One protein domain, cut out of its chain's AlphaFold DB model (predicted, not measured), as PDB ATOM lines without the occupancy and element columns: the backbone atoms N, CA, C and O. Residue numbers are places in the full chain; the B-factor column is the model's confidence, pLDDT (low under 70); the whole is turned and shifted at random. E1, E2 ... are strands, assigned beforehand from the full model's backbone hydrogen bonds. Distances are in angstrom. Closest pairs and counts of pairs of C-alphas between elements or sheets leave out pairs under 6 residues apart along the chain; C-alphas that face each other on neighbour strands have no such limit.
ATOM      1  N   LEU A 455      38.370  45.058   6.544       67.81
ATOM      2  CA  LEU A 455      38.329  43.652   6.104       67.81
ATOM      3  C   LEU A 455      38.561  43.479   4.586       67.81
ATOM      4  O   LEU A 455      38.633  42.353   4.098       67.81
ATOM      5  N   PHE A 456      38.642  44.582   3.840       76.00
ATOM      6  CA  PHE A 456      38.904  44.638   2.410       76.00
ATOM      7  C   PHE A 456      40.007  45.660   2.121       76.00
ATOM      8  O   PHE A 456      40.072  46.711   2.759       76.00
ATOM      9  N   ILE A 457      40.836  45.366   1.120       84.88
ATOM     10  CA  ILE A 457      41.727  46.354   0.511       84.88
ATOM     11  C   ILE A 457      40.964  47.038  -0.615       84.88
ATOM     12  O   ILE A 457      40.387  46.379  -1.483       84.88
ATOM     13  N   ASP A 458      40.996  48.363  -0.611       85.88
ATOM     14  CA  ASP A 458      40.536  49.183  -1.720       85.88
ATOM     15  C   ASP A 458      41.594  49.193  -2.835       85.88
ATOM     16  O   ASP A 458      42.541  49.980  -2.824       85.88
ATOM     17  N   GLY A 459      41.455  48.259  -3.779       85.50
ATOM     18  CA  GLY A 459      42.335  48.149  -4.942       85.50
ATOM     19  C   GLY A 459      42.174  49.282  -5.965       85.50
ATOM     20  O   GLY A 459      43.029  49.434  -6.828       85.50
ATOM     21  N   GLU A 460      41.119  50.096  -5.899       86.56
ATOM     22  CA  GLU A 460      40.859  51.137  -6.912       86.56
ATOM     23  C   GLU A 460      41.822  52.330  -6.741       86.56
ATOM     24  O   GLU A 460      42.231  52.965  -7.722       86.56
ATOM     25  N   LYS A 461      42.286  52.540  -5.502       89.19
ATOM     26  CA  LYS A 461      43.303  53.529  -5.115       89.19
ATOM     27  C   LYS A 461      44.731  53.193  -5.536       89.19
ATOM     28  O   LYS A 461      45.570  54.080  -5.480       89.19
ATOM     29  N   TYR A 462      45.033  51.957  -5.930       90.69
ATOM     30  CA  TYR A 462      46.395  51.590  -6.328       90.69
ATOM     31  C   TYR A 462      46.739  52.204  -7.692       90.69
ATOM     32  O   TYR A 462      45.872  52.324  -8.557       90.69
ATOM     33  N   VAL A 463      47.992  52.595  -7.890       89.56
ATOM     34  CA  VAL A 463      48.529  53.144  -9.146       89.56
ATOM     35  C   VAL A 463      49.591  52.207  -9.709       89.56
ATOM     36  O   VAL A 463      50.168  51.418  -8.962       89.56
ATOM     37  N   TYR A 464      49.784  52.252 -11.025       89.12
ATOM     38  CA  TYR A 464      50.826  51.504 -11.724       89.12
ATOM     39  C   TYR A 464      52.055  52.409 -11.874       89.12
ATOM     40  O   TYR A 464      51.886  53.567 -12.244       89.12
ATOM     41  N   VAL A 465      53.243  51.905 -11.530       87.31
ATOM     42  CA  VAL A 465      54.487  52.698 -11.409       87.31
ATOM     43  C   VAL A 465      55.569  52.268 -12.407       87.31
ATOM     44  O   VAL A 465      56.484  53.034 -12.661       87.31
ATOM     45  N   ASP A 466      55.454  51.095 -13.042       80.25
ATOM     46  CA  ASP A 466      56.472  50.556 -13.971       80.25
ATOM     47  C   ASP A 466      56.522  51.292 -15.349       80.25
ATOM     48  O   ASP A 466      56.825  50.684 -16.372       80.25
ATOM     49  N   GLY A 467      56.218  52.597 -15.402       70.44
ATOM     50  CA  GLY A 467      56.509  53.520 -16.515       70.44
ATOM     51  C   GLY A 467      55.694  53.384 -17.809       70.44
ATOM     52  O   GLY A 467      55.536  54.367 -18.530       70.44
ATOM     53  N   GLU A 468      55.150  52.208 -18.121       69.19
ATOM     54  CA  GLU A 468      54.330  51.998 -19.319       69.19
ATOM     55  C   GLU A 468      52.855  52.357 -19.072       69.19
ATOM     56  O   GLU A 468      52.265  51.973 -18.056       69.19
ATOM     57  N   GLU A 469      52.218  53.056 -20.021       67.06
ATOM     58  CA  GLU A 469      50.768  53.264 -19.978       67.06
ATOM     59  C   GLU A 469      50.053  51.914 -19.886       67.06
ATOM     60  O   GLU A 469      50.301  50.993 -20.670       67.06
ATOM     61  N   GLN A 470      49.139  51.789 -18.920       64.81
ATOM     62  CA  GLN A 470      48.461  50.530 -18.659       64.81
ATOM     63  C   GLN A 470      47.664  50.085 -19.891       64.81
ATOM     64  O   GLN A 470      46.543  50.546 -20.128       64.81
ATOM     65  N   THR A 471      48.207  49.115 -20.631       65.12
ATOM     66  CA  THR A 471      47.527  48.542 -21.791       65.12
ATOM     67  C   THR A 471      46.122  48.077 -21.401       65.12
ATOM     68  O   THR A 471      45.919  47.325 -20.440       65.12
ATOM     69  N   SER A 472      45.117  48.505 -22.172       65.56
ATOM     70  CA  SER A 472      43.698  48.206 -21.907       65.56
ATOM     71  C   SER A 472      43.384  46.699 -21.918       65.56
ATOM     72  O   SER A 472      42.321  46.267 -21.467       65.56
ATOM     73  N   TYR A 473      44.338  45.902 -22.407       69.25
ATOM     74  CA  TYR A 473      44.336  44.448 -22.474       69.25
ATOM     75  C   TYR A 473      45.156  43.773 -21.356       69.25
ATOM     76  O   TYR A 473      45.587  42.633 -21.509       69.25
ATOM     77  N   SER A 474      45.373  44.431 -20.214       76.56
ATOM     78  CA  SER A 474      45.990  43.780 -19.052       76.56
ATOM     79  C   SER A 474      45.020  42.846 -18.312       76.56
ATOM     80  O   SER A 474      43.827  43.127 -18.155       76.56
ATOM     81  N   ILE A 475      45.549  41.728 -17.794       84.31
ATOM     82  CA  ILE A 475      44.837  40.819 -16.872       84.31
ATOM     83  C   ILE A 475      44.443  41.550 -15.577       84.31
ATOM     84  O   ILE A 475      43.434  41.219 -14.938       84.31
ATOM     85  N   VAL A 476      45.253  42.541 -15.198       86.12
ATOM     86  CA  VAL A 476      45.137  43.306 -13.962       86.12
ATOM     87  C   VAL A 476      44.685  44.714 -14.297       86.12
ATOM     88  O   VAL A 476      45.352  45.429 -15.043       86.12
ATOM     89  N   ARG A 477      43.538  45.115 -13.751       80.12
ATOM     90  CA  ARG A 477      42.909  46.402 -14.066       80.12
ATOM     91  C   ARG A 477      41.956  46.859 -12.972       80.12
ATOM     92  O   ARG A 477      41.387  46.043 -12.249       80.12
ATOM     93  N   LYS A 478      41.778  48.179 -12.867       80.88
ATOM     94  CA  LYS A 478      40.885  48.806 -11.880       80.88
ATOM     95  C   LYS A 478      39.413  48.490 -12.149       80.88
ATOM     96  O   LYS A 478      38.661  48.221 -11.219       80.88
ATOM     97  N   GLN A 479      39.015  48.524 -13.420       76.38
ATOM     98  CA  GLN A 479      37.623  48.442 -13.860       76.38
ATOM     99  C   GLN A 479      37.390  47.268 -14.817       76.38
ATOM    100  O   GLN A 479      38.308  46.793 -15.482       76.38
ATOM    101  N   GLY A 480      36.133  46.826 -14.904       71.81
ATOM    102  CA  GLY A 480      35.691  45.713 -15.743       71.81
ATOM    103  C   GLY A 480      35.584  44.387 -14.984       71.81
ATOM    104  O   GLY A 480      36.347  44.112 -14.062       71.81
ATOM    105  N   VAL A 481      34.620  43.550 -15.383       72.81
ATOM    106  CA  VAL A 481      34.346  42.255 -14.727       72.81
ATOM    107  C   VAL A 481      35.076  41.100 -15.418       72.81
ATOM    108  O   VAL A 481      35.680  40.282 -14.733       72.81
ATOM    109  N   TYR A 482      35.082  41.058 -16.757       77.00
ATOM    110  CA  TYR A 482      35.634  39.959 -17.568       77.00
ATOM    111  C   TYR A 482      36.718  40.426 -18.541       77.00
ATOM    112  O   TYR A 482      36.602  41.524 -19.097       77.00
ATOM    113  N   LEU A 483      37.772  39.633 -18.734       75.81
ATOM    114  CA  LEU A 483      38.840  39.964 -19.684       75.81
ATOM    115  C   LEU A 483      38.285  39.983 -21.121       75.81
ATOM    116  O   LEU A 483      37.538  39.073 -21.478       75.81
ATOM    117  N   PRO A 484      38.636  40.964 -21.975       67.38
ATOM    118  CA  PRO A 484      38.035  41.063 -23.305       67.38
ATOM    119  C   PRO A 484      38.324  39.859 -24.221       67.38
ATOM    120  O   PRO A 484      37.551  39.614 -25.139       67.38
ATOM    121  N   TRP A 485      39.372  39.069 -23.948       73.38
ATOM    122  CA  TRP A 485      39.679  37.816 -24.660       73.38
ATOM    123  C   TRP A 485      39.343  36.534 -23.868       73.38
ATOM    124  O   TRP A 485      39.516  35.437 -24.397       73.38
ATOM    125  N   VAL A 486      38.867  36.617 -22.612       71.88
ATOM    126  CA  VAL A 486      38.499  35.433 -21.806       71.88
ATOM    127  C   VAL A 486      37.349  35.736 -20.844       71.88
ATOM    128  O   VAL A 486      37.440  36.642 -20.023       71.88
ATOM    129  N   LEU A 487      36.348  34.852 -20.783       74.25
ATOM    130  CA  LEU A 487      35.259  34.862 -19.784       74.25
ATOM    131  C   LEU A 487      35.714  34.600 -18.322       74.25
ATOM    132  O   LEU A 487      34.916  34.219 -17.466       74.25
ATOM    133  N   LYS A 488      36.998  34.802 -18.007       77.56
ATOM    134  CA  LYS A 488      37.546  34.806 -16.646       77.56
ATOM    135  C   LYS A 488      37.424  36.205 -16.046       77.56
ATOM    136  O   LYS A 488      37.515  37.208 -16.754       77.56
ATOM    137  N   GLN A 489      37.239  36.259 -14.730       78.12
ATOM    138  CA  GLN A 489      37.222  37.526 -14.006       78.12
ATOM    139  C   GLN A 489      38.598  38.197 -14.067       78.12
ATOM    140  O   GLN A 489      39.618  37.524 -13.906       78.12
ATOM    141  N   SER A 490      38.631  39.510 -14.290       80.81
ATOM    142  CA  SER A 490      39.875  40.281 -14.197       80.81
ATOM    143  C   SER A 490      40.334  40.433 -12.751       80.81
ATOM    144  O   SER A 490      39.520  40.517 -11.830       80.81
ATOM    145  N   ILE A 491      41.647  40.501 -12.559       86.44
ATOM    146  CA  ILE A 491      42.262  40.570 -11.234       86.44
ATOM    147  C   ILE A 491      42.368  42.047 -10.818       86.44
ATOM    148  O   ILE A 491      42.822  42.889 -11.593       86.44
ATOM    149  N   ARG A 492      41.931  42.376  -9.595       89.12
ATOM    150  CA  ARG A 492      42.138  43.711  -9.004       89.12
ATOM    151  C   ARG A 492      43.628  43.899  -8.674       89.12
ATOM    152  O   ARG A 492      44.258  42.926  -8.270       89.12
ATOM    153  N   PRO A 493      44.197  45.112  -8.787       89.81
ATOM    154  CA  PRO A 493      45.633  45.334  -8.576       89.81
ATOM    155  C   PRO A 493      46.098  45.078  -7.137       89.81
ATOM    156  O   PRO A 493      47.246  44.703  -6.923       89.81
ATOM    157  N   ALA A 494      45.201  45.209  -6.161       91.62
ATOM    158  CA  ALA A 494      45.400  44.730  -4.802       91.62
ATOM    159  C   ALA A 494      44.086  44.186  -4.229       91.62
ATOM    160  O   ALA A 494      42.993  44.564  -4.672       91.62
ATOM    161  N   GLY A 495      44.181  43.297  -3.242       89.75
ATOM    162  CA  GLY A 495      43.013  42.656  -2.652       89.75
ATOM    163  C   GLY A 495      43.330  41.669  -1.533       89.75
ATOM    164  O   GLY A 495      44.477  41.423  -1.172       89.75
ATOM    165  N   VAL A 496      42.270  41.068  -0.995       87.38
ATOM    166  CA  VAL A 496      42.358  39.885  -0.134       87.38
ATOM    167  C   VAL A 496      42.212  38.649  -1.016       87.38
ATOM    168  O   VAL A 496      41.291  38.587  -1.834       87.38
ATOM    169  N   LEU A 497      43.110  37.674  -0.874       84.69
ATOM    170  CA  LEU A 497      43.137  36.481  -1.717       84.69
ATOM    171  C   LEU A 497      41.894  35.603  -1.448       84.69
ATOM    172  O   LEU A 497      41.715  35.117  -0.326       84.69
ATOM    173  N   PRO A 498      41.019  35.351  -2.444       79.75
ATOM    174  CA  PRO A 498      39.822  34.544  -2.234       79.75
ATOM    175  C   PRO A 498      40.169  33.132  -1.756       79.75
ATOM    176  O   PRO A 498      41.033  32.472  -2.329       79.75
ATOM    177  N   LYS A 499      39.452  32.647  -0.735       82.44
ATOM    178  CA  LYS A 499      39.664  31.328  -0.102       82.44
ATOM    179  C   LYS A 499      41.035  31.145   0.578       82.44
ATOM    180  O   LYS A 499      41.374  30.014   0.922       82.44
ATOM    181  N   SER A 500      41.812  32.210   0.809       82.25
ATOM    182  CA  SER A 500      43.024  32.102   1.632       82.25
ATOM    183  C   SER A 500      42.687  31.612   3.037       82.25
ATOM    184  O   SER A 500      41.661  32.012   3.592       82.25
ATOM    185  N   LYS A 501      43.567  30.810   3.642       83.69
ATOM    186  CA  LYS A 501      43.435  30.472   5.061       83.69
ATOM    187  C   LYS A 501      43.584  31.743   5.899       83.69
ATOM    188  O   LYS A 501      44.591  32.436   5.793       83.69
ATOM    189  N   CYS A 502      42.583  32.004   6.729       79.88
ATOM    190  CA  CYS A 502      42.668  32.930   7.847       79.88
ATOM    191  C   CYS A 502      43.827  32.529   8.770       79.88
ATOM    192  O   CYS A 502      43.916  31.362   9.156       79.88
ATOM    193  N   VAL A 503      44.682  33.481   9.137       79.75
ATOM    194  CA  VAL A 503      45.761  33.286  10.113       79.75
ATOM    195  C   VAL A 503      45.394  34.049  11.384       79.75
ATOM    196  O   VAL A 503      44.961  35.197  11.323       79.75
ATOM    197  N   PHE A 504      45.519  33.405  12.543       77.38
ATOM    198  CA  PHE A 504      45.343  34.076  13.831       77.38
ATOM    199  C   PHE A 504      46.619  34.843  14.171       77.38
ATOM    200  O   PHE A 504      47.714  34.295  14.047       77.38
ATOM    201  N   ASN A 505      46.490  36.102  14.589       72.94
ATOM    202  CA  ASN A 505      47.658  36.972  14.784       72.94
ATOM    203  C   ASN A 505      48.510  36.562  15.996       72.94
ATOM    204  O   ASN A 505      49.710  36.817  16.023       72.94
ATOM    205  N   SER A 506      47.891  35.943  17.002       77.12
ATOM    206  CA  SER A 506      48.556  35.246  18.104       77.12
ATOM    207  C   SER A 506      47.580  34.305  18.817       77.12
ATOM    208  O   SER A 506      46.377  34.324  18.551       77.12
ATOM    209  N   GLU A 507      48.089  33.512  19.759       76.06
ATOM    210  CA  GLU A 507      47.303  32.600  20.608       76.06
ATOM    211  C   GLU A 507      46.310  33.317  21.542       76.06
ATOM    212  O   GLU A 507      45.414  32.686  22.100       76.06
ATOM    213  N   ALA A 508      46.433  34.639  21.720       69.88
ATOM    214  CA  ALA A 508      45.498  35.398  22.542       69.88
ATOM    215  C   ALA A 508      44.107  35.448  21.874       69.88
ATOM    216  O   ALA A 508      44.020  35.794  20.694       69.88
ATOM    217  N   PRO A 509      42.998  35.222  22.609       61.19
ATOM    218  CA  PRO A 509      41.647  35.183  22.030       61.19
ATOM    219  C   PRO A 509      41.221  36.503  21.362       61.19
ATOM    220  O   PRO A 509      40.372  36.510  20.476       61.19
ATOM    221  N   ASN A 510      41.858  37.615  21.743       65.12
ATOM    222  CA  ASN A 510      41.596  38.955  21.217       65.12
ATOM    223  C   ASN A 510      42.571  39.378  20.097       65.12
ATOM    224  O   ASN A 510      42.525  40.526  19.657       65.12
ATOM    225  N   SER A 511      43.469  38.493  19.644       66.38
ATOM    226  CA  SER A 511      44.504  38.817  18.645       66.38
ATOM    227  C   SER A 511      43.928  39.166  17.268       66.38
ATOM    228  O   SER A 511      44.534  39.920  16.500       66.38
ATOM    229  N   GLY A 512      42.730  38.659  16.977       72.31
ATOM    230  CA  GLY A 512      42.061  38.814  15.697       72.31
ATOM    231  C   GLY A 512      42.641  37.919  14.605       72.31
ATOM    232  O   GLY A 512      43.568  37.130  14.802       72.31
ATOM    233  N   VAL A 513      42.051  38.052  13.423       75.62
ATOM    234  CA  VAL A 513      42.363  37.241  12.248       75.62
ATOM    235  C   VAL A 513      42.899  38.141  11.143       75.62
ATOM    236  O   VAL A 513      42.255  39.127  10.782       75.62
ATOM    237  N   THR A 514      44.043  37.780  10.570       77.06
ATOM    238  CA  THR A 514      44.521  38.327   9.299       77.06
ATOM    239  C   THR A 514      44.117  37.423   8.139       77.06
ATOM    240  O   THR A 514      44.149  36.194   8.214       77.06
ATOM    241  N   ASN A 515      43.729  38.054   7.032       82.94
ATOM    242  CA  ASN A 515      43.548  37.387   5.748       82.94
ATOM    243  C   ASN A 515      44.799  37.602   4.894       82.94
ATOM    244  O   ASN A 515      45.445  38.644   5.009       82.94
ATOM    245  N   CYS A 516      45.112  36.663   3.999       84.81
ATOM    246  CA  CYS A 516      46.222  36.842   3.069       84.81
ATOM    247  C   CYS A 516      45.904  37.983   2.091       84.81
ATOM    248  O   CYS A 516      44.902  37.948   1.370       84.81
ATOM    249  N   GLN A 517      46.752  39.005   2.099       88.88
ATOM    250  CA  GLN A 517      46.665  40.167   1.224       88.88
ATOM    251  C   GLN A 517      47.601  39.980   0.029       88.88
ATOM    252  O   GLN A 517      48.665  39.379   0.167       88.88
ATOM    253  N   PHE A 518      47.215  40.499  -1.133       89.81
ATOM    254  CA  PHE A 518      48.061  40.518  -2.321       89.81
ATOM    255  C   PHE A 518      48.050  41.900  -2.976       89.81
ATOM    256  O   PHE A 518      47.030  42.593  -2.974       89.81
ATOM    257  N   THR A 519      49.178  42.232  -3.595       92.19
ATOM    258  CA  THR A 519      49.352  43.356  -4.518       92.19
ATOM    259  C   THR A 519      50.079  42.813  -5.743       92.19
ATOM    260  O   THR A 519      50.986  41.988  -5.615       92.19
ATOM    261  N   VAL A 520      49.656  43.215  -6.935       90.62
ATOM    262  CA  VAL A 520      50.287  42.822  -8.199       90.62
ATOM    263  C   VAL A 520      51.588  43.610  -8.384       90.62
ATOM    264  O   VAL A 520      51.637  44.797  -8.078       90.62
ATOM    265  N   LYS A 521      52.645  42.972  -8.909       89.12
ATOM    266  CA  LYS A 521      53.906  43.658  -9.248       89.12
ATOM    267  C   LYS A 521      53.645  44.867 -10.169       89.12
ATOM    268  O   LYS A 521      52.785  44.796 -11.043       89.12
ATOM    269  N   GLY A 522      54.372  45.958  -9.938       87.62
ATOM    270  CA  GLY A 522      54.214  47.226 -10.654       87.62
ATOM    271  C   GLY A 522      53.060  48.086 -10.140       87.62
ATOM    272  O   GLY A 522      52.963  49.249 -10.513       87.62
ATOM    273  N   TRP A 523      52.206  47.559  -9.254       90.31
ATOM    274  CA  TRP A 523      51.168  48.330  -8.574       90.31
ATOM    275  C   TRP A 523      51.576  48.675  -7.148       90.31
ATOM    276  O   TRP A 523      52.022  47.813  -6.390       90.31
ATOM    277  N   CYS A 524      51.329  49.914  -6.736       90.56
ATOM    278  CA  CYS A 524      51.526  50.355  -5.362       90.56
ATOM    279  C   CYS A 524      50.352  51.222  -4.882       90.56
ATOM    280  O   CYS A 524      49.480  51.627  -5.651       90.56
ATOM    281  N   ASN A 525      50.308  51.490  -3.580       89.56
ATOM    282  CA  ASN A 525      49.444  52.528  -3.036       89.56
ATOM    283  C   ASN A 525      50.152  53.885  -3.220       89.56
ATOM    284  O   ASN A 525      51.322  53.953  -2.849       89.56
ATOM    285  N   PRO A 526      49.481  54.957  -3.689       84.81
ATOM    286  CA  PRO A 526      50.074  56.288  -3.872       84.81
ATOM    287  C   PRO A 526      50.896  56.798  -2.684       84.81
ATOM    288  O   PRO A 526      51.928  57.419  -2.877       84.81
ATOM    289  N   ARG A 527      50.514  56.450  -1.446       81.75
ATOM    290  CA  ARG A 527      51.262  56.798  -0.217       81.75
ATOM    291  C   ARG A 527      52.669  56.174  -0.103       81.75
ATOM    292  O   ARG A 527      53.337  56.383   0.906       81.75
ATOM    293  N   TRP A 528      53.033  55.305  -1.042       84.31
ATOM    294  CA  TRP A 528      54.305  54.585  -1.138       84.31
ATOM    295  C   TRP A 528      55.020  54.833  -2.476       84.31
ATOM    296  O   TRP A 528      56.049  54.207  -2.716       84.31
ATOM    297  N   VAL A 529      54.464  55.672  -3.358       83.94
ATOM    298  CA  VAL A 529      55.211  56.198  -4.511       83.94
ATOM    299  C   VAL A 529      56.299  57.110  -3.951       83.94
ATOM    300  O   VAL A 529      56.046  57.834  -2.985       83.94
ATOM    301  N   ASP A 530      57.503  57.033  -4.507       76.75
ATOM    302  CA  ASP A 530      58.568  57.944  -4.105       76.75
ATOM    303  C   ASP A 530      58.289  59.326  -4.708       76.75
ATOM    304  O   ASP A 530      58.030  59.448  -5.900       76.75
ATOM    305  N   ILE A 531      58.300  60.365  -3.874       72.00
ATOM    306  CA  ILE A 531      57.951  61.745  -4.275       72.00
ATOM    307  C   ILE A 531      59.163  62.417  -4.960       72.00
ATOM    308  O   ILE A 531      59.140  63.587  -5.307       72.00
ATOM    309  N   SER A 532      60.261  61.678  -5.144       68.69
ATOM    310  CA  SER A 532      61.494  62.131  -5.790       68.69
ATOM    311  C   SER A 532      61.392  62.269  -7.319       68.69
ATOM    312  O   SER A 532      62.317  62.809  -7.924       68.69
ATOM    313  N   GLU A 533      60.292  61.805  -7.928       56.06
ATOM    314  CA  GLU A 533      60.014  61.880  -9.374       56.06
ATOM    315  C   GLU A 533      58.870  62.861  -9.749       56.06
ATOM    316  O   GLU A 533      58.492  62.921 -10.921       56.06
ATOM    317  N   GLU A 534      58.340  63.640  -8.787       50.44
ATOM    318  CA  GLU A 534      57.462  64.819  -9.010       50.44
ATOM    319  C   GLU A 534      58.255  66.143  -8.974       50.44
ATOM    320  O   GLU A 534      57.998  66.990  -9.863       50.44
TER     321      GLU A 534
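This is residues 455 to 534 of the 534 residues of an uncharacterized protein of Candida viswanathii (UniProt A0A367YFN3). The domain has little regular structure: loops spread flat round the small antiparallel hairpin of E2 and E3 in the middle, whose long link ends in a tip, residues 506 to 511, that sticks out. E1 lies off on a loop of its own, and the last residues run off another way. The printed part has 80 residues, no named helix and three strands, E1, E2, E3, holding 10 residues; class all strand. It is loose, radius of gyration of the C-alphas 15.7 A, spanning 46 by 40 by 15 A.

E2, residues 494 to 496, and E3, residues 517 to 519, are antiparallel at 164 degrees; N 495 and O 518 are within hydrogen-bond range, 2.9 A. E1, residues 486 to 489, is apart from both and pairs with no named strand.

E1 measures 8.2 A from C-alpha 486 at (38.499, 35.433, -21.806), E2 7.4 A, and E3 7.1 A to C-alpha 519 at (49.352, 43.356, -4.518).

The farthest C-alphas, of Trp 485 and Ala 508, are 47.6 A apart. The printed part has no cut. The link E2 to E3 is long, 20 residues. pLDDT is under 70 in 15 residues, among them 468 to 473.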